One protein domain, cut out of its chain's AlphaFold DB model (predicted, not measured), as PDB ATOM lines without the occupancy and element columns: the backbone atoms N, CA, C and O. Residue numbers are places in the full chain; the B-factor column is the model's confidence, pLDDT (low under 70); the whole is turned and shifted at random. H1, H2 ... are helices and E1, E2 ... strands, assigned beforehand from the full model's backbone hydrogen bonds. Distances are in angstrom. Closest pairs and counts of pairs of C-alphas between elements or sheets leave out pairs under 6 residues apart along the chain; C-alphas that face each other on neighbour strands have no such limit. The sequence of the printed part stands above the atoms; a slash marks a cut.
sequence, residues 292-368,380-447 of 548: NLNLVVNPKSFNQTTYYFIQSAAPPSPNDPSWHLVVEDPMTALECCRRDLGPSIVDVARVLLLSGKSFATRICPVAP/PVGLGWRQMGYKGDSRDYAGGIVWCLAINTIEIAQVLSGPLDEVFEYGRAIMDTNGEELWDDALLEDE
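This is residues 292 to 368 and 380 to 447 of the 548 residues of an uncharacterized protein of Piloderma croceum (strain F 1598) (UniProt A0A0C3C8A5). A strongly twisted sheet of four strands, E1 to E4, has the helices H1 and H2 over one face, while the small hairpin E5 and E6, its strands crossed to those of the sheet, lies partly face to face with it on the side away from H1 and H2. The short helices H3, H4 and H5 lie beyond the E4 end of the sheet, with the loop of residues 380 to 399 reaching outward. The 145 printed residues run E1 E2 E3 H1 H2 E4 H3 H4 H5 E5 E6; the larger sheet has the order E1 - E2 - E3 - E4, and both sheets are antiparallel. The class is mixed, helices and strands, with 67 residues, under half, in named elements; the whole is compact, with a radius of gyration of the C-alphas of 15.5 A and spans of 47 by 35 by 31 A.

Find C-alpha 295 at (-58.179, 22.473, 50.762); from there E1, residues 295 to 302, runs 21.8 A. E2, residues 305 to 312, runs 22.8 A; E3 is residues 324 to 327 and E4 residues 360 to 362. H1, residues 330 to 338, spans 12.5 A, and H2, residues 345 to 354, spans 14.2 A. H3 is residues 400 to 406, H4 residues 412 to 417 and H5 residues 423 to 426. E5 is residues 428 to 431; E6, residues 437 to 440, ends at C-alpha 440 (-47.207, 13.137, 34.552).

Start at the meander E1 E2 E3, each strand the antiparallel neighbour of the one before: N 298 and O 309 are 2.9 A apart, N 310 and O 325 2.9 A. E4 is the edge strand beside E3, with N 324 and O 362 at 2.8 A. H1 and H2 lie on the same face, making two layers, at heights over the sheet of 8.6 A and 9.7 A. The sheets form a sandwich, two sheets face to face, their strands at 80 degrees; the closest C-alphas of E4 and E6, Arg 362 and Asp 440, are 4.9 A apart. In the hairpin E5 and E6, N 430 and O 438 are 2.9 A apart. H4 touches H2, its closest C-alphas being Leu 416 and Val 346 at 6.2 A, opposite ways at 35.1 degrees, only just a steep tilt; it only grazes the sheet with residues 415 to 417. H3 touches no helix. In H1, H2, H3 and H4 every O i to N i+4 pair is within hydrogen-bond range; H5 is too short for one.

The farthest C-alphas, Leu 293 and Gly 382, are 47.8 A apart. Residues 369 to 379 are not printed, and C-alphas 368 and 380 stand 30.5 A apart across the cut. The link E2 to E3 is long. Mean pLDDT of the printed part is 79.2; 32 residues are under 70, among them 380 to 398.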
ATOM      1  N   ASN A 292     -57.140  27.911  54.885       90.25
ATOM      2  CA  ASN A 292     -58.173  27.621  53.905       90.25
ATOM      3  C   ASN A 292     -58.814  26.257  54.207       90.25
ATOM      4  O   ASN A 292     -58.182  25.215  54.055       90.25
ATOM      5  N   LEU A 293     -60.089  26.277  54.594       92.38
ATOM      6  CA  LEU A 293     -60.849  25.082  54.967       92.38
ATOM      7  C   LEU A 293     -61.330  24.260  53.764       92.38
ATOM      8  O   LEU A 293     -61.823  23.152  53.951       92.38
ATOM      9  N   ASN A 294     -61.211  24.785  52.543       93.75
ATOM     10  CA  ASN A 294     -61.631  24.095  51.323       93.75
ATOM     11  C   ASN A 294     -60.559  23.143  50.778       93.75
ATOM     12  O   ASN A 294     -60.866  22.335  49.897       93.75
ATOM     13  N   LEU A 295     -59.317  23.238  51.264       94.88
ATOM     14  CA  LEU A 295     -58.179  22.473  50.762       94.88
ATOM     15  C   LEU A 295     -57.404  21.795  51.891       94.88
ATOM     16  O   LEU A 295     -57.299  22.303  53.002       94.88
ATOM     17  N   VAL A 296     -56.788  20.666  51.558       94.31
ATOM     18  CA  VAL A 296     -55.806  19.973  52.391       94.31
ATOM     19  C   VAL A 296     -54.499  19.891  51.612       94.31
ATOM     20  O   VAL A 296     -54.492  19.516  50.439       94.31
ATOM     21  N   VAL A 297     -53.391  20.249  52.259       95.94
ATOM     22  CA  VAL A 297     -52.047  20.146  51.683       95.94
ATOM     23  C   VAL A 297     -51.298  19.023  52.376       95.94
ATOM     24  O   VAL A 297     -51.030  19.107  53.570       95.94
ATOM     25  N   ASN A 298     -50.937  17.993  51.613       94.38
ATOM     26  CA  ASN A 298     -50.265  16.800  52.118       94.38
ATOM     27  C   ASN A 298     -48.850  16.689  51.529       94.38
ATOM     28  O   ASN A 298     -48.704  16.327  50.358       94.38
ATOM     29  N   PRO A 299     -47.800  17.004  52.310       94.56
ATOM     30  CA  PRO A 299     -46.422  16.778  51.901       94.56
ATOM     31  C   PRO A 299     -46.116  15.280  51.819       94.56
ATOM     32  O   PRO A 299     -46.478  14.506  52.705       94.56
ATOM     33  N   LYS A 300     -45.408  14.871  50.770       91.00
ATOM     34  CA  LYS A 300     -44.907  13.510  50.573       91.00
ATOM     35  C   LYS A 300     -43.518  13.562  49.949       91.00
ATOM     36  O   LYS A 300     -43.285  14.339  49.025       91.00
ATOM     37  N   SER A 301     -42.610  12.718  50.420       88.06
ATOM     38  CA  SER A 301     -41.229  12.685  49.933       88.06
ATOM     39  C   SER A 301     -41.018  11.541  48.943       88.06
ATOM     40  O   SER A 301     -41.296  10.389  49.257       88.06
ATOM     41  N   PHE A 302     -40.474  11.864  47.773       83.69
ATOM     42  CA  PHE A 302     -40.124  10.932  46.702       83.69
ATOM     43  C   PHE A 302     -38.686  11.233  46.274       83.69
ATOM     44  O   PHE A 302     -38.375  12.382  45.969       83.69
ATOM     45  N   ASN A 303     -37.788  10.242  46.262       79.12
ATOM     46  CA  ASN A 303     -36.383  10.429  45.859       79.12
ATOM     47  C   ASN A 303     -35.704  11.665  46.496       79.12
ATOM     48  O   ASN A 303     -35.101  12.479  45.801       79.12
ATOM     49  N   GLN A 304     -35.839  11.832  47.820       80.06
ATOM     50  CA  GLN A 304     -35.293  12.974  48.584       80.06
ATOM     51  C   GLN A 304     -35.864  14.356  48.199       80.06
ATOM     52  O   GLN A 304     -35.365  15.378  48.663       80.06
ATOM     53  N   THR A 305     -36.918  14.399  47.385       87.12
ATOM     54  CA  THR A 305     -37.633  15.620  47.002       87.12
ATOM     55  C   THR A 305     -39.030  15.600  47.612       87.12
ATOM     56  O   THR A 305     -39.746  14.604  47.516       87.12
ATOM     57  N   THR A 306     -39.421  16.693  48.262       91.62
ATOM     58  CA  THR A 306     -40.751  16.836  48.863       91.62
ATOM     59  C   THR A 306     -41.723  17.419  47.845       91.62
ATOM     60  O   THR A 306     -41.482  18.481  47.278       91.62
ATOM     61  N   TYR A 307     -42.843  16.734  47.666       93.50
ATOM     62  CA  TYR A 307     -43.962  17.116  46.820       93.50
ATOM     63  C   TYR A 307     -45.176  17.418  47.696       93.50
ATOM     64  O   TYR A 307     -45.438  16.709  48.666       93.50
ATOM     65  N   TYR A 308     -45.942  18.449  47.355       96.31
ATOM     66  CA  TYR A 308     -47.117  18.872  48.115       96.31
ATOM     67  C   TYR A 308     -48.382  18.571  47.315       96.31
ATOM     68  O   TYR A 308     -48.611  19.157  46.257       96.31
ATOM     69  N   PHE A 309     -49.200  17.649  47.819       95.94
ATOM     70  CA  PHE A 309     -50.468  17.259  47.209       95.94
ATOM     71  C   PHE A 309     -51.550  18.224  47.668       95.94
ATOM     72  O   PHE A 309     -51.820  18.314  48.864       95.94
ATOM     73  N   ILE A 310     -52.160  18.933  46.722       96.94
ATOM     74  CA  ILE A 310     -53.262  19.856  46.983       96.94
ATOM     75  C   ILE A 310     -54.566  19.103  46.728       96.94
ATOM     76  O   ILE A 310     -54.850  18.696  45.603       96.94
ATOM     77  N   GLN A 311     -55.342  18.877  47.782       95.25
ATOM     78  CA  GLN A 311     -56.549  18.052  47.747       95.25
ATOM     79  C   GLN A 311     -57.763  18.846  48.210       95.25
ATOM     80  O   GLN A 311     -57.642  19.769  49.012       95.25
ATOM     81  N   SER A 312     -58.938  18.494  47.688       94.50
ATOM     82  CA  SER A 312     -60.188  19.078  48.158       94.50
ATOM     83  C   SER A 312     -60.467  18.598  49.578       94.50
ATOM     84  O   SER A 312     -60.306  17.415  49.871       94.50
ATOM     85  N   ALA A 313     -60.901  19.501  50.453       92.12
ATOM     86  CA  ALA A 313     -61.450  19.127  51.754       92.12
ATOM     87  C   ALA A 313     -62.922  18.676  51.655       92.12
ATOM     88  O   ALA A 313     -63.472  18.145  52.621       92.12
ATOM     89  N   ALA A 314     -63.574  18.898  50.507       90.88
ATOM     90  CA  ALA A 314     -64.931  18.429  50.267       90.88
ATOM     91  C   ALA A 314     -64.968  16.896  50.090       90.88
ATOM     92  O   ALA A 314     -63.967  16.289  49.703       90.88
ATOM     93  N   PRO A 315     -66.117  16.244  50.354       89.50
ATOM     94  CA  PRO A 315     -66.285  14.824  50.068       89.50
ATOM     95  C   PRO A 315     -66.045  14.514  48.581       89.50
ATOM     96  O   PRO A 315     -66.439  15.330  47.745       89.50
ATOM     97  N   PRO A 316     -65.491  13.331  48.246       87.62
ATOM     98  CA  PRO A 316     -65.258  12.937  46.862       87.62
ATOM     99  C   PRO A 316     -66.526  13.038  46.012       87.62
ATOM    100  O   PRO A 316     -67.591  12.539  46.389       87.62
ATOM    101  N   SER A 317     -66.394  13.666  44.853       84.38
ATOM    102  CA  SER A 317     -67.449  13.868  43.868       84.38
ATOM    103  C   SER A 317     -67.156  13.058  42.603       84.38
ATOM    104  O   SER A 317     -66.001  12.949  42.201       84.38
ATOM    105  N   PRO A 318     -68.175  12.542  41.891       82.19
ATOM    106  CA  PRO A 318     -67.982  11.927  40.574       82.19
ATOM    107  C   PRO A 318     -67.358  12.864  39.529       82.19
ATOM    108  O   PRO A 318     -66.856  12.392  38.515       82.19
ATOM    109  N   ASN A 319     -67.427  14.179  39.760       80.88
ATOM    110  CA  ASN A 319     -66.832  15.198  38.894       80.88
ATOM    111  C   ASN A 319     -65.385  15.542  39.279       80.88
ATOM    112  O   ASN A 319     -64.796  16.423  38.651       80.88
ATOM    113  N   ASP A 320     -64.833  14.920  40.322       82.69
ATOM    114  CA  ASP A 320     -63.442  15.147  40.698       82.69
ATOM    115  C   ASP A 320     -62.508  14.603  39.610       82.69
ATOM    116  O   ASP A 320     -62.794  13.564  39.003       82.69
ATOM    117  N   PRO A 321     -61.387  15.290  39.344       88.56
ATOM    118  CA  PRO A 321     -60.417  14.801  38.382       88.56
ATOM    119  C   PRO A 321     -59.829  13.457  38.833       88.56
ATOM    120  O   PRO A 321     -59.612  13.218  40.021       88.56
ATOM    121  N   SER A 322     -59.506  12.596  37.868       86.88
ATOM    122  CA  SER A 322     -58.804  11.326  38.112       86.88
ATOM    123  C   SER A 322     -57.329  11.510  38.494       86.88
ATOM    124  O   SER A 322     -56.675  10.555  38.913       86.88
ATOM    125  N   TRP A 323     -56.799  12.726  38.342       91.69
ATOM    126  CA  TRP A 323     -55.422  13.106  38.631       91.69
ATOM    127  C   TRP A 323     -55.297  13.886  39.946       91.69
ATOM    128  O   TRP A 323     -56.224  14.541  40.423       91.69
ATOM    129  N   HIS A 324     -54.104  13.845  40.532       93.12
ATOM    130  CA  HIS A 324     -53.731  14.590  41.727       93.12
ATOM    131  C   HIS A 324     -53.029  15.898  41.363       93.12
ATOM    132  O   HIS A 324     -52.064  15.892  40.598       93.12
ATOM    133  N   LEU A 325     -53.458  17.017  41.958       96.12
ATOM    134  CA  LEU A 325     -52.726  18.279  41.860       96.12
ATOM    135  C   LEU A 325     -51.505  18.239  42.777       96.12
ATOM    136  O   LEU A 325     -51.639  18.129  43.998       96.12
ATOM    137  N   VAL A 326     -50.317  18.361  42.197       95.19
ATOM    138  CA  VAL A 326     -49.050  18.297  42.929       95.19
ATOM    139  C   VAL A 326     -48.216  19.535  42.629       95.19
ATOM    140  O   VAL A 326     -48.060  19.924  41.476       95.19
ATOM    141  N   VAL A 327     -47.643  20.155  43.658       95.06
ATOM    142  CA  VAL A 327     -46.683  21.258  43.505       95.06
ATOM    143  C   VAL A 327     -45.366  20.917  44.194       95.06
ATOM    144  O   VAL A 327     -45.354  20.307  45.260       95.06
ATOM    145  N   GLU A 328     -44.246  21.317  43.593       92.31
ATOM    146  CA  GLU A 328     -42.904  21.147  44.181       92.31
ATOM    147  C   GLU A 328     -42.487  22.357  45.032       92.31
ATOM    148  O   GLU A 328     -41.725  22.227  45.988       92.31
ATOM    149  N   ASP A 329     -42.975  23.560  44.702       94.12
ATOM    150  CA  ASP A 329     -42.596  24.779  45.419       94.12
ATOM    151  C   ASP A 329     -43.388  24.907  46.737       94.12
ATOM    152  O   ASP A 329     -44.600  25.158  46.688       94.12
ATOM    153  N   PRO A 330     -42.735  24.823  47.916       96.06
ATOM    154  CA  PRO A 330     -43.413  24.944  49.204       96.06
ATOM    155  C   PRO A 330     -44.134  26.279  49.367       96.06
ATOM    156  O   PRO A 330     -45.185  26.337  49.994       96.06
ATOM    157  N   MET A 331     -43.624  27.363  48.771       95.81
ATOM    158  CA  MET A 331     -44.315  28.651  48.842       95.81
ATOM    159  C   MET A 331     -45.649  28.622  48.072       95.81
ATOM    160  O   MET A 331     -46.575  29.335  48.448       95.81
ATOM    161  N   THR A 332     -45.770  27.806  47.013       95.62
ATOM    162  CA  THR A 332     -47.025  27.620  46.254       95.62
ATOM    163  C   THR A 332     -48.023  26.784  47.020       95.62
ATOM    164  O   THR A 332     -49.198  27.141  47.061       95.62
ATOM    165  N   ALA A 333     -47.554  25.736  47.689       96.69
ATOM    166  CA  ALA A 333     -48.390  24.964  48.593       96.69
ATOM    167  C   ALA A 333     -48.966  25.853  49.713       96.69
ATOM    168  O   ALA A 333     -50.172  25.871  49.942       96.69
ATOM    169  N   LEU A 334     -48.122  26.682  50.330       95.50
ATOM    170  CA  LEU A 334     -48.525  27.597  51.402       95.50
ATOM    171  C   LEU A 334     -49.445  28.730  50.929       95.50
ATOM    172  O   LEU A 334     -50.345  29.148  51.653       95.50
ATOM    173  N   GLU A 335     -49.263  29.206  49.698       94.88
ATOM    174  CA  GLU A 335     -50.207  30.126  49.063       94.88
ATOM    175  C   GLU A 335     -51.605  29.503  48.932       94.88
ATOM    176  O   GLU A 335     -52.593  30.187  49.198       94.88
ATOM    177  N   CYS A 336     -51.708  28.211  48.596       95.00
ATOM    178  CA  CYS A 336     -52.994  27.506  48.548       95.00
ATOM    179  C   CYS A 336     -53.654  27.409  49.933       95.00
ATOM    180  O   CYS A 336     -54.874  27.534  50.031       95.00
ATOM    181  N   CYS A 337     -52.859  27.263  51.001       94.00
ATOM    182  CA  CYS A 337     -53.353  27.299  52.382       94.00
ATOM    183  C   CYS A 337     -53.877  28.678  52.807       94.00
ATOM    184  O   CYS A 337     -54.702  28.753  53.711       94.00
ATOM    185  N   ARG A 338     -53.378  29.767  52.207       92.81
ATOM    186  CA  ARG A 338     -53.738  31.152  52.572       92.81
ATOM    187  C   ARG A 338     -54.879  31.727  51.748       92.81
ATOM    188  O   ARG A 338     -55.615  32.591  52.221       92.81
ATOM    189  N   ARG A 339     -54.962  31.355  50.473       90.75
ATOM    190  CA  ARG A 339     -56.001  31.860  49.574       90.75
ATOM    191  C   ARG A 339     -57.271  31.057  49.784       90.75
ATOM    192  O   ARG A 339     -57.203  29.848  49.946       90.75
ATOM    193  N   ASP A 340     -58.412  31.723  49.691       88.38
ATOM    194  CA  ASP A 340     -59.728  31.082  49.662       88.38
ATOM    195  C   ASP A 340     -59.965  30.437  48.281       88.38
ATOM    196  O   ASP A 340     -60.706  30.943  47.442       88.38
ATOM    197  N   LEU A 341     -59.187  29.390  47.989       89.56
ATOM    198  CA  LEU A 341     -59.256  28.581  46.769       89.56
ATOM    199  C   LEU A 341     -59.982  27.265  47.049       89.56
ATOM    200  O   LEU A 341     -60.011  26.796  48.181       89.56
ATOM    201  N   GLY A 342     -60.472  26.616  45.996       88.75
ATOM    202  CA  GLY A 342     -61.205  25.359  46.111       88.75
ATOM    203  C   GLY A 342     -62.705  25.574  46.356       88.75
ATOM    204  O   GLY A 342     -63.199  26.691  46.209       88.75
ATOM    205  N   PRO A 343     -63.463  24.505  46.660       90.44
ATOM    206  CA  PRO A 343     -63.010  23.118  46.822       90.44
ATOM    207  C   PRO A 343     -62.654  22.413  45.499       90.44
ATOM    208  O   PRO A 343     -62.094  21.321  45.523       90.44
ATOM    209  N   SER A 344     -62.953  23.020  44.346       92.12
ATOM    210  CA  SER A 344     -62.618  22.485  43.019       92.12
ATOM    211  C   SER A 344     -61.107  22.512  42.762       92.12
ATOM    212  O   SER A 344     -60.499  23.579  42.641       92.12
ATOM    213  N   ILE A 345     -60.496  21.330  42.646       93.88
ATOM    214  CA  ILE A 345     -59.063  21.185  42.342       93.88
ATOM    215  C   ILE A 345     -58.720  21.661  40.930       93.88
ATOM    216  O   ILE A 345     -57.656  22.241  40.716       93.88
ATOM    217  N   VAL A 346     -59.646  21.504  39.986       91.88
ATOM    218  CA  VAL A 346     -59.496  22.012  38.618       91.88
ATOM    219  C   VAL A 346     -59.399  23.542  38.610       91.88
ATOM    220  O   VAL A 346     -58.563  24.105  37.904       91.88
ATOM    221  N   ASP A 347     -60.193  24.230  39.435       90.38
ATOM    222  CA  ASP A 347     -60.135  25.693  39.533       90.38
ATOM    223  C   ASP A 347     -58.865  26.171  40.241       90.38
ATOM    224  O   ASP A 347     -58.276  27.176  39.841       90.38
ATOM    225  N   VAL A 348     -58.384  25.422  41.238       92.88
ATOM    226  CA  VAL A 348     -57.084  25.691  41.872       92.88
ATOM    227  C   VAL A 348     -55.962  25.577  40.837       92.88
ATOM    228  O   VAL A 348     -55.172  26.510  40.686       92.88
ATOM    229  N   ALA A 349     -55.928  24.485  40.067       92.88
ATOM    230  CA  ALA A 349     -54.959  24.281  38.990       92.88
ATOM    231  C   ALA A 349     -55.043  25.389  37.926       92.88
ATOM    232  O   ALA A 349     -54.015  25.918  37.504       92.88
ATOM    233  N   ARG A 350     -56.254  25.833  37.560       90.94
ATOM    234  CA  ARG A 350     -56.462  26.968  36.645       90.94
ATOM    235  C   ARG A 350     -55.823  28.251  37.172       90.94
ATOM    236  O   ARG A 350     -55.149  28.949  36.416       90.94
ATOM    237  N   VAL A 351     -56.000  28.568  38.456       89.12
ATOM    238  CA  VAL A 351     -55.388  29.759  39.071       89.12
ATOM    239  C   VAL A 351     -53.859  29.668  39.048       89.12
ATOM    240  O   VAL A 351     -53.194  30.663  38.745       89.12
ATOM    241  N   LEU A 352     -53.287  28.491  39.322       91.06
ATOM    242  CA  LEU A 352     -51.839  28.268  39.240       91.06
ATOM    243  C   LEU A 352     -51.320  28.413  37.800       91.06
ATOM    244  O   LEU A 352     -50.331  29.121  37.582       91.06
ATOM    245  N   LEU A 353     -52.031  27.837  36.826       86.94
ATOM    246  CA  LEU A 353     -51.729  27.926  35.396       86.94
ATOM    247  C   LEU A 353     -51.719  29.376  34.912       86.94
ATOM    248  O   LEU A 353     -50.731  29.820  34.334       86.94
ATOM    249  N   LEU A 354     -52.781  30.132  35.191       84.81
ATOM    250  CA  LEU A 354     -52.894  31.536  34.783       84.81
ATOM    251  C   LEU A 354     -51.869  32.439  35.490       84.81
ATOM    252  O   LEU A 354     -51.487  33.474  34.954       84.81
ATOM    253  N   SER A 355     -51.376  32.030  36.663       83.19
ATOM    254  CA  SER A 355     -50.318  32.738  37.401       83.19
ATOM    255  C   SER A 355     -48.889  32.358  36.971       83.19
ATOM    256  O   SER A 355     -47.920  32.850  37.565       83.19
ATOM    257  N   GLY A 356     -48.727  31.425  36.025       84.81
ATOM    258  CA  GLY A 356     -47.423  30.885  35.626       84.81
ATOM    259  C   GLY A 356     -46.681  30.140  36.744       84.81
ATOM    260  O   GLY A 356     -45.447  30.130  36.768       84.81
ATOM    261  N   LYS A 357     -47.414  29.559  37.705       89.31
ATOM    262  CA  LYS A 357     -46.867  28.790  38.836       89.31
ATOM    263  C   LYS A 357     -46.824  27.319  38.488       89.31
ATOM    264  O   LYS A 357     -47.894  26.751  38.356       89.31
ATOM    265  N   SER A 358     -45.633  26.729  38.411       89.69
ATOM    266  CA  SER A 358     -45.464  25.307  38.083       89.69
ATOM    267  C   SER A 358     -46.273  24.391  39.014       89.69
ATOM    268  O   SER A 358     -46.233  24.551  40.239       89.69
ATOM    269  N   PHE A 359     -46.979  23.434  38.418       92.88
ATOM    270  CA  PHE A 359     -47.680  22.331  39.069       92.88
ATOM    271  C   PHE A 359     -47.657  21.098  38.157       92.88
ATOM    272  O   PHE A 359     -47.251  21.181  37.002       92.88
ATOM    273  N   ALA A 360     -48.085  19.968  38.701       91.62
ATOM    274  CA  ALA A 360     -48.164  18.673  38.047       91.62
ATOM    275  C   ALA A 360     -49.565  18.076  38.246       91.62
ATOM    276  O   ALA A 360     -50.169  18.254  39.311       91.62
ATOM    277  N   THR A 361     -50.069  17.355  37.248       92.12
ATOM    278  CA  THR A 361     -51.363  16.653  37.288       92.12
ATOM    279  C   THR A 361     -51.123  15.153  37.333       92.12
ATOM    280  O   THR A 361     -51.283  14.459  36.346       92.12
ATOM    281  N   ARG A 362     -50.683  14.606  38.466       90.69
ATOM    282  CA  ARG A 362     -50.147  13.235  38.490       90.69
ATOM    283  C   ARG A 362     -51.228  12.157  38.554       90.69
ATOM    284  O   ARG A 362     -52.134  12.262  39.377       90.69
ATOM    285  N   ILE A 363     -51.079  11.078  37.786       87.50
ATOM    286  CA  ILE A 363     -51.939   9.882  37.860       87.50
ATOM    287  C   ILE A 363     -51.172   8.655  38.362       87.50
ATOM    288  O   ILE A 363     -49.965   8.532  38.156       87.50
ATOM    289  N   CYS A 364     -51.883   7.733  39.012       79.62
ATOM    290  CA  CYS A 364     -51.363   6.426  39.411       79.62
ATOM    291  C   CYS A 364     -51.751   5.369  38.354       79.62
ATOM    292  O   CYS A 364     -52.888   5.408  37.870       79.62
ATOM    293  N   PRO A 365     -50.869   4.420  37.984       70.25
ATOM    294  CA  PRO A 365     -51.232   3.313  37.107       70.25
ATOM    295  C   PRO A 365     -52.366   2.488  37.727       70.25
ATOM    296  O   PRO A 365     -52.248   1.965  38.837       70.25
ATOM    297  N   VAL A 366     -53.481   2.340  37.012       56.19
ATOM    298  CA  VAL A 366     -54.582   1.485  37.467       56.19
ATOM    299  C   VAL A 366     -54.177   0.020  37.232       56.19
ATOM    300  O   VAL A 366     -54.366  -0.516  36.146       56.19
ATOM    301  N   ALA A 367     -53.639  -0.606  38.287       45.91
ATOM    302  CA  ALA A 367     -53.193  -2.002  38.436       45.91
ATOM    303  C   ALA A 367     -51.729  -2.328  38.031       45.91
ATOM    304  O   ALA A 367     -51.231  -1.840  37.018       45.91
ATOM    305  N   PRO A 368     -51.043  -3.217  38.792       39.50
ATOM    306  CA  PRO A 368     -49.660  -3.628  38.553       39.50
ATOM    307  C   PRO A 368     -49.582  -4.644  37.405       39.50
ATOM    308  O   PRO A 368     -49.336  -5.832  37.596       39.50
ATOM    309  N   PRO A 380     -36.918  12.774  17.156       43.91
ATOM    310  CA  PRO A 380     -36.387  14.063  17.551       43.91
ATOM    311  C   PRO A 380     -37.142  15.128  16.768       43.91
ATOM    312  O   PRO A 380     -37.052  15.173  15.538       43.91
ATOM    313  N   VAL A 381     -37.896  15.977  17.466       49.44
ATOM    314  CA  VAL A 381     -38.406  17.192  16.846       49.44
ATOM    315  C   VAL A 381     -37.157  18.010  16.561       49.44
ATOM    316  O   VAL A 381     -36.519  18.525  17.480       49.44
ATOM    317  N   GLY A 382     -36.710  18.003  15.303       44.03
ATOM    318  CA  GLY A 382     -35.525  18.743  14.897       44.03
ATOM    319  C   GLY A 382     -35.629  20.184  15.397       44.03
ATOM    320  O   GLY A 382     -36.715  20.770  15.379       44.03
ATOM    321  N   LEU A 383     -34.513  20.743  15.872       44.69
ATOM    322  CA  LEU A 383     -34.448  22.137  16.311       44.69
ATOM    323  C   LEU A 383     -34.986  23.032  15.180       44.69
ATOM    324  O   LEU A 383     -34.346  23.143  14.140       44.69
ATOM    325  N   GLY A 384     -36.169  23.621  15.371       41.66
ATOM    326  CA  GLY A 384     -36.750  24.614  14.461       41.66
ATOM    327  C   GLY A 384     -38.078  24.257  13.786       41.66
ATOM    328  O   GLY A 384     -38.725  25.167  13.285       41.66
ATOM    329  N   TRP A 385     -38.555  23.006  13.804       37.28
ATOM    330  CA  TRP A 385     -39.761  22.644  13.038       37.28
ATOM    331  C   TRP A 385     -40.970  22.349  13.931       37.28
ATOM    332  O   TRP A 385     -41.011  21.340  14.633       37.28
ATOM    333  N   ARG A 386     -42.005  23.197  13.853       44.59
ATOM    334  CA  ARG A 386     -43.377  22.841  14.258       44.59
ATOM    335  C   ARG A 386     -44.238  22.707  13.011       44.59
ATOM    336  O   ARG A 386     -44.112  23.505  12.086       44.59
ATOM    337  N   GLN A 387     -45.101  21.694  12.969       36.50
ATOM    338  CA  GLN A 387     -46.012  21.519  11.838       36.50
ATOM    339  C   GLN A 387     -46.959  22.724  11.724       36.50
ATOM    340  O   GLN A 387     -47.379  23.296  12.733       36.50
ATOM    341  N   MET A 388     -47.307  23.108  10.492       34.72
ATOM    342  CA  MET A 388     -48.305  24.148  10.234       34.72
ATOM    343  C   MET A 388     -49.620  23.774  10.939       34.72
ATOM    344  O   MET A 388     -50.179  22.712  10.676       34.72
ATOM    345  N   GLY A 389     -50.099  24.636  11.841       38.91
ATOM    346  CA  GLY A 389     -51.289  24.366  12.659       38.91
ATOM    347  C   GLY A 389     -51.034  23.628  13.980       38.91
ATOM    348  O   GLY A 389     -52.001  23.167  14.585       38.91
ATOM    349  N   TYR A 390     -49.777  23.522  14.439       42.34
ATOM    350  CA  TYR A 390     -49.443  22.982  15.763       42.34
ATOM    351  C   TYR A 390     -50.268  23.649  16.873       42.34
ATOM    352  O   TYR A 390     -50.302  24.876  16.988       42.34
ATOM    353  N   LYS A 391     -50.894  22.822  17.711       49.38
ATOM    354  CA  LYS A 391     -51.562  23.226  18.949       49.38
ATOM    355  C   LYS A 391     -50.776  22.627  20.103       49.38
ATOM    356  O   LYS A 391     -50.472  21.439  20.052       49.38
ATOM    357  N   GLY A 392     -50.427  23.452  21.084       47.25
ATOM    358  CA  GLY A 392     -49.742  22.955  22.269       47.25
ATOM    359  C   GLY A 392     -50.685  22.136  23.140       47.25
ATOM    360  O   GLY A 392     -51.887  22.412  23.161       47.25
ATOM    361  N   ASP A 393     -50.133  21.163  23.849       50.78
ATOM    362  CA  ASP A 393     -50.868  20.277  24.752       50.78
ATOM    363  C   ASP A 393     -50.386  20.436  26.210       50.78
ATOM    364  O   ASP A 393     -49.657  21.374  26.551       50.78
ATOM    365  N   SER A 394     -50.834  19.547  27.100       53.44
ATOM    366  CA  SER A 394     -50.430  19.515  28.511       53.44
ATOM    367  C   SER A 394     -48.917  19.388  28.707       53.44
ATOM    368  O   SER A 394     -48.400  19.895  29.702       53.44
ATOM    369  N   ARG A 395     -48.184  18.783  27.761       53.28
ATOM    370  CA  ARG A 395     -46.730  18.600  27.851       53.28
ATOM    371  C   ARG A 395     -46.013  19.932  27.765       53.28
ATOM    372  O   ARG A 395     -45.077  20.149  28.517       53.28
ATOM    373  N   ASP A 396     -46.464  20.857  26.921       54.50
ATOM    374  CA  ASP A 396     -45.809  22.160  26.716       54.50
ATOM    375  C   ASP A 396     -45.788  23.059  27.981       54.50
ATOM    376  O   ASP A 396     -45.198  24.145  27.985       54.50
ATOM    377  N   TYR A 397     -46.404  22.623  29.083       63.72
ATOM    378  CA  TYR A 397     -46.420  23.323  30.355       63.72
ATOM    379  C   TYR A 397     -45.246  22.932  31.278       63.72
ATOM    380  O   TYR A 397     -45.179  21.830  31.808       63.72
ATOM    381  N   ALA A 398     -44.343  23.882  31.561       59.62
ATOM    382  CA  ALA A 398     -43.252  23.699  32.540       59.62
ATOM    383  C   ALA A 398     -43.073  24.888  33.513       59.62
ATOM    384  O   ALA A 398     -42.022  25.046  34.144       59.62
ATOM    385  N   GLY A 399     -44.078  25.770  33.617       70.06
ATOM    386  CA  GLY A 399     -43.955  27.058  34.312       70.06
ATOM    387  C   GLY A 399     -42.886  27.983  33.694       70.06
ATOM    388  O   GLY A 399     -42.282  27.685  32.661       70.06
ATOM    389  N   GLY A 400     -42.640  29.139  34.319       82.50
ATOM    390  CA  GLY A 400     -41.522  30.022  33.951       82.50
ATOM    391  C   GLY A 400     -41.531  30.502  32.490       82.50
ATOM    392  O   GLY A 400     -42.571  30.899  31.970       82.50
ATOM    393  N   ILE A 401     -40.357  30.508  31.839       83.94
ATOM    394  CA  ILE A 401     -40.222  30.994  30.453       83.94
ATOM    395  C   ILE A 401     -40.937  30.095  29.445       83.94
ATOM    396  O   ILE A 401     -41.567  30.607  28.528       83.94
ATOM    397  N   VAL A 402     -40.888  28.776  29.638       84.19
ATOM    398  CA  VAL A 402     -41.564  27.803  28.768       84.19
ATOM    399  C   VAL A 402     -43.073  28.028  28.803       84.19
ATOM    400  O   VAL A 402     -43.687  28.163  27.750       84.19
ATOM    401  N   TRP A 403     -43.651  28.210  29.997       85.25
ATOM    402  CA  TRP A 403     -45.053  28.608  30.139       85.25
ATOM    403  C   TRP A 403     -45.364  29.907  29.397       85.25
ATOM    404  O   TRP A 403     -46.323  29.946  28.642       85.25
ATOM    405  N   CYS A 404     -44.562  30.960  29.564       83.00
ATOM    406  CA  CYS A 404     -44.842  32.246  28.917       83.00
ATOM    407  C   CYS A 404     -44.874  32.125  27.384       83.00
ATOM    408  O   CYS A 404     -45.701  32.748  26.717       83.00
ATOM    409  N   LEU A 405     -43.995  31.287  26.833       80.31
ATOM    410  CA  LEU A 405     -43.920  31.020  25.402       80.31
ATOM    411  C   LEU A 405     -45.071  30.142  24.905       80.31
ATOM    412  O   LEU A 405     -45.528  30.342  23.782       80.31
ATOM    413  N   ALA A 406     -45.553  29.214  25.732       76.75
ATOM    414  CA  ALA A 406     -46.542  28.221  25.332       76.75
ATOM    415  C   ALA A 406     -47.994  28.566  25.722       76.75
ATOM    416  O   ALA A 406     -48.927  28.081  25.093       76.75
ATOM    417  N   ILE A 407     -48.238  29.434  26.710       74.00
ATOM    418  CA  ILE A 407     -49.585  29.679  27.266       74.00
ATOM    419  C   ILE A 407     -50.588  30.240  26.246       74.00
ATOM    420  O   ILE A 407     -51.790  30.062  26.401       74.00
ATOM    421  N   ASN A 408     -50.107  30.891  25.183       66.69
ATOM    422  CA  ASN A 408     -50.960  31.395  24.100       66.69
ATOM    423  C   ASN A 408     -51.224  30.351  23.001       66.69
ATOM    424  O   ASN A 408     -52.041  30.595  22.115       66.69
ATOM    425  N   THR A 409     -50.517  29.220  23.027       65.12
ATOM    426  CA  THR A 409     -50.636  28.126  22.051       65.12
ATOM    427  C   THR A 409     -51.238  26.857  22.649       65.12
ATOM    428  O   THR A 409     -51.687  26.003  21.890       65.12
ATOM    429  N   ILE A 410     -51.239  26.731  23.980       66.94
ATOM    430  CA  ILE A 410     -51.837  25.613  24.711       66.94
ATOM    431  C   ILE A 410     -53.313  25.898  25.005       66.94
ATOM    432  O   ILE A 410     -53.685  26.996  25.426       66.94
ATOM    433  N   GLU A 411     -54.162  24.885  24.852       70.56
ATOM    434  CA  GLU A 411     -55.540  24.944  25.326       70.56
ATOM    435  C   GLU A 411     -55.604  24.686  26.842       70.56
ATOM    436  O   GLU A 411     -55.283  23.599  27.317       70.56
ATOM    437  N   ILE A 412     -56.064  25.677  27.621       77.75
ATOM    438  CA  ILE A 412     -56.178  25.577  29.092       77.75
ATOM    439  C   ILE A 412     -56.933  24.310  29.514       77.75
ATOM    440  O   ILE A 412     -56.537  23.645  30.468       77.75
ATOM    441  N   ALA A 413     -58.006  23.959  28.801       76.75
ATOM    442  CA  ALA A 413     -58.799  22.775  29.106       76.75
ATOM    443  C   ALA A 413     -57.997  21.468  28.979       76.75
ATOM    444  O   ALA A 413     -58.241  20.551  29.756       76.75
ATOM    445  N   GLN A 414     -57.025  21.391  28.063       76.19
ATOM    446  CA  GLN A 414     -56.169  20.212  27.905       76.19
ATOM    447  C   GLN A 414     -55.224  20.045  29.095       76.19
ATOM    448  O   GLN A 414     -55.194  18.974  29.686       76.19
ATOM    449  N   VAL A 415     -54.555  21.118  29.538       77.81
ATOM    450  CA  VAL A 415     -53.707  21.086  30.751       77.81
ATOM    451  C   VAL A 415     -54.516  20.660  31.978       77.81
ATOM    452  O   VAL A 415     -54.056  19.886  32.809       77.81
ATOM    453  N   LEU A 416     -55.746  21.162  32.094       83.81
ATOM    454  CA  LEU A 416     -56.636  20.862  33.216       83.81
ATOM    455  C   LEU A 416     -57.333  19.496  33.105       83.81
ATOM    456  O   LEU A 416     -57.971  19.070  34.065       83.81
ATOM    457  N   SER A 417     -57.232  18.804  31.968       81.62
ATOM    458  CA  SER A 417     -57.763  17.442  31.812       81.62
ATOM    459  C   SER A 417     -56.847  16.390  32.442       81.62
ATOM    460  O   SER A 417     -57.306  15.284  32.723       81.62
ATOM    461  N   GLY A 418     -55.605  16.763  32.759       81.50
ATOM    462  CA  GLY A 418     -54.584  15.873  33.292       81.50
ATOM    463  C   GLY A 418     -53.653  15.342  32.204       81.50
ATOM    464  O   GLY A 418     -53.652  15.875  31.093       81.50
ATOM    465  N   PRO A 419     -52.863  14.301  32.515       80.69
ATOM    466  CA  PRO A 419     -51.886  13.762  31.585       80.69
ATOM    467  C   PRO A 419     -52.534  13.124  30.361       80.69
ATOM    468  O   PRO A 419     -53.634  12.573  30.450       80.69
ATOM    469  N   LEU A 420     -51.817  13.124  29.237       72.25
ATOM    470  CA  LEU A 420     -52.239  12.406  28.033       72.25
ATOM    471  C   LEU A 420     -52.234  10.882  28.243       72.25
ATOM    472  O   LEU A 420     -51.463  10.349  29.037       72.25
ATOM    473  N   ASP A 421     -53.028  10.152  27.453       69.81
ATOM    474  CA  ASP A 421     -53.109   8.680  27.516       69.81
ATOM    475  C   ASP A 421     -51.738   7.991  27.336       69.81
ATOM    476  O   ASP A 421     -51.481   6.912  27.872       69.81
ATOM    477  N   GLU A 422     -50.828   8.637  26.605       68.38
ATOM    478  CA  GLU A 422     -49.469   8.158  26.334       68.38
ATOM    479  C   GLU A 422     -48.470   8.467  27.468       68.38
ATOM    480  O   GLU A 422     -47.264   8.250  27.314       68.38
ATOM    481  N   VAL A 423     -48.925   8.994  28.611       72.94
ATOM    482  CA  VAL A 423     -48.058   9.371  29.738       72.94
ATOM    483  C   VAL A 423     -47.221   8.198  30.254       72.94
ATOM    484  O   VAL A 423     -46.085   8.394  30.669       72.94
ATOM    485  N   PHE A 424     -47.716   6.963  30.167       75.31
ATOM    486  CA  PHE A 424     -46.957   5.774  30.578       75.31
ATOM    487  C   PHE A 424     -45.871   5.360  29.573       75.31
ATOM    488  O   PHE A 424     -45.008   4.546  29.899       75.31
ATOM    489  N   GLU A 425     -45.904   5.897  28.351       67.12
ATOM    490  CA  GLU A 425     -44.877   5.656  27.335       67.12
ATOM    491  C   GLU A 425     -43.826   6.772  27.322       67.12
ATOM    492  O   GLU A 425     -42.633   6.490  27.196       67.12
ATOM    493  N   TYR A 426     -44.249   8.028  27.501       67.62
ATOM    494  CA  TYR A 426     -43.363   9.185  27.327       67.62
ATOM    495  C   TYR A 426     -43.363  10.212  28.465       67.62
ATOM    496  O   TYR A 426     -42.677  11.231  28.372       67.62
ATOM    497  N   GLY A 427     -44.171  10.004  29.497       70.75
ATOM    498  CA  GLY A 427     -44.223  10.869  30.668       70.75
ATOM    499  C   GLY A 427     -43.085  10.594  31.647       70.75
ATOM    500  O   GLY A 427     -42.161   9.818  31.393       70.75
ATOM    501  N   ARG A 428     -43.152  11.248  32.805       80.00
ATOM    502  CA  ARG A 428     -42.174  11.104  33.882       80.00
ATOM    503  C   ARG A 428     -42.831  10.606  35.162       80.00
ATOM    504  O   ARG A 428     -43.607  11.325  35.800       80.00
ATOM    505  N   ALA A 429     -42.423   9.417  35.591       84.81
ATOM    506  CA  ALA A 429     -42.767   8.877  36.897       84.81
ATOM    507  C   ALA A 429     -41.935   9.517  38.020       84.81
ATOM    508  O   ALA A 429     -40.729   9.741  37.880       84.81
ATOM    509  N   ILE A 430     -42.574   9.758  39.162       83.56
ATOM    510  CA  ILE A 430     -41.908   9.798  40.469       83.56
ATOM    511  C   ILE A 430     -42.307   8.539  41.235       83.56
ATOM    512  O   ILE A 430     -43.440   8.084  41.101       83.56
ATOM    513  N   MET A 431     -41.386   7.979  42.013       81.75
ATOM    514  CA  MET A 431     -41.592   6.721  42.733       81.75
ATOM    515  C   MET A 431     -41.370   6.939  44.226       81.75
ATOM    516  O   MET A 431     -40.406   7.612  44.614       81.75
ATOM    517  N   ASP A 432     -42.295   6.454  45.053       72.94
ATOM    518  CA  ASP A 432     -42.156   6.511  46.510       72.94
ATOM    519  C   ASP A 432     -41.306   5.339  47.032       72.94
ATOM    520  O   ASP A 432     -40.883   4.453  46.287       72.94
ATOM    521  N   THR A 433     -41.040   5.312  48.338       69.19
ATOM    522  CA  THR A 433     -40.281   4.215  48.964       69.19
ATOM    523  C   THR A 433     -41.028   2.876  48.977       69.19
ATOM    524  O   THR A 433     -40.412   1.850  49.261       69.19
ATOM    525  N   ASN A 434     -42.335   2.878  48.711       68.69
ATOM    526  CA  ASN A 434     -43.204   1.702  48.687       68.69
ATOM    527  C   ASN A 434     -43.413   1.157  47.262       68.69
ATOM    528  O   ASN A 434     -44.077   0.133  47.099       68.69
ATOM    529  N   GLY A 435     -42.833   1.807  46.246       69.12
ATOM    530  CA  GLY A 435     -42.974   1.444  44.839       69.12
ATOM    531  C   GLY A 435     -44.231   2.000  44.164       69.12
ATOM    532  O   GLY A 435     -44.551   1.566  43.061       69.12
ATOM    533  N   GLU A 436     -44.950   2.941  44.786       76.06
ATOM    534  CA  GLU A 436     -46.028   3.676  44.123       76.06
ATOM    535  C   GLU A 436     -45.438   4.653  43.103       76.06
ATOM    536  O   GLU A 436     -44.641   5.532  43.442       76.06
ATOM    537  N   GLU A 437     -45.858   4.508  41.847       83.81
ATOM    538  CA  GLU A 437     -45.467   5.388  40.752       83.81
ATOM    539  C   GLU A 437     -46.554   6.421  40.460       83.81
ATOM    540  O   GLU A 437     -47.733   6.098  40.318       83.81
ATOM    541  N   LEU A 438     -46.143   7.676  40.306       85.38
ATOM    542  CA  LEU A 438     -47.012   8.779  39.918       85.38
ATOM    543  C   LEU A 438     -46.492   9.431  38.644       85.38
ATOM    544  O   LEU A 438     -45.426  10.054  38.635       85.38
ATOM    545  N   TRP A 439     -47.275   9.316  37.583       86.88
ATOM    546  CA  TRP A 439     -46.924   9.712  36.228       86.88
ATOM    547  C   TRP A 439     -47.511  11.076  35.877       86.88
ATOM    548  O   TRP A 439     -48.626  11.394  36.285       86.88
ATOM    549  N   ASP A 440     -46.752  11.873  35.135       85.94
ATOM    550  CA  ASP A 440     -47.207  13.137  34.552       85.94
ATOM    551  C   ASP A 440     -46.569  13.347  33.184       85.94
ATOM    552  O   ASP A 440     -45.530  12.747  32.880       85.94
ATOM    553  N   ASP A 441     -47.171  14.215  32.380       81.00
ATOM    554  CA  ASP A 441     -46.570  14.658  31.133       81.00
ATOM    555  C   ASP A 441     -45.224  15.349  31.396       81.00
ATOM    556  O   ASP A 441     -45.011  16.029  32.402       81.00
ATOM    557  N   ALA A 442     -44.274  15.147  30.485       77.56
ATOM    558  CA  ALA A 442     -42.961  15.764  30.575       77.56
ATOM    559  C   ALA A 442     -42.429  16.128  29.190       77.56
ATOM    560  O   ALA A 442     -42.543  15.351  28.233       77.56
ATOM    561  N   LEU A 443     -41.800  17.303  29.121       75.50
ATOM    562  CA  LEU A 443     -41.017  17.717  27.964       75.50
ATOM    563  C   LEU A 443     -39.628  17.098  28.018       75.50
ATOM    564  O   LEU A 443     -38.944  17.140  29.045       75.50
ATOM    565  N   LEU A 444     -39.191  16.591  26.874       74.81
ATOM    566  CA  LEU A 444     -37.800  16.271  26.615       74.81
ATOM    567  C   LEU A 444     -36.982  17.560  26.483       74.81
ATOM    568  O   LEU A 444     -37.488  18.621  26.117       74.81
ATOM    569  N   GLU A 445     -35.676  17.458  26.726       78.62
ATOM    570  CA  GLU A 445     -34.759  18.597  26.585       78.62
ATOM    571  C   GLU A 445     -34.800  19.190  25.167       78.62
ATOM    572  O   GLU A 445     -34.754  20.406  25.014       78.62
ATOM    573  N   ASP A 446     -34.955  18.364  24.128       71.25
ATOM    574  CA  ASP A 446     -35.070  18.843  22.746       71.25
ATOM    575  C   ASP A 446     -36.378  19.612  22.492       71.25
ATOM    576  O   ASP A 446     -36.372  20.606  21.767       71.25
ATOM    577  N   GLU A 447     -37.475  19.237  23.153       73.44
ATOM    578  CA  GLU A 447     -38.753  19.958  23.074       73.44
ATOM    579  C   GLU A 447     -38.674  21.296  23.823       73.44
ATOM    580  O   GLU A 447     -39.096  22.328  23.301       73.44
TER     581      GLU A 447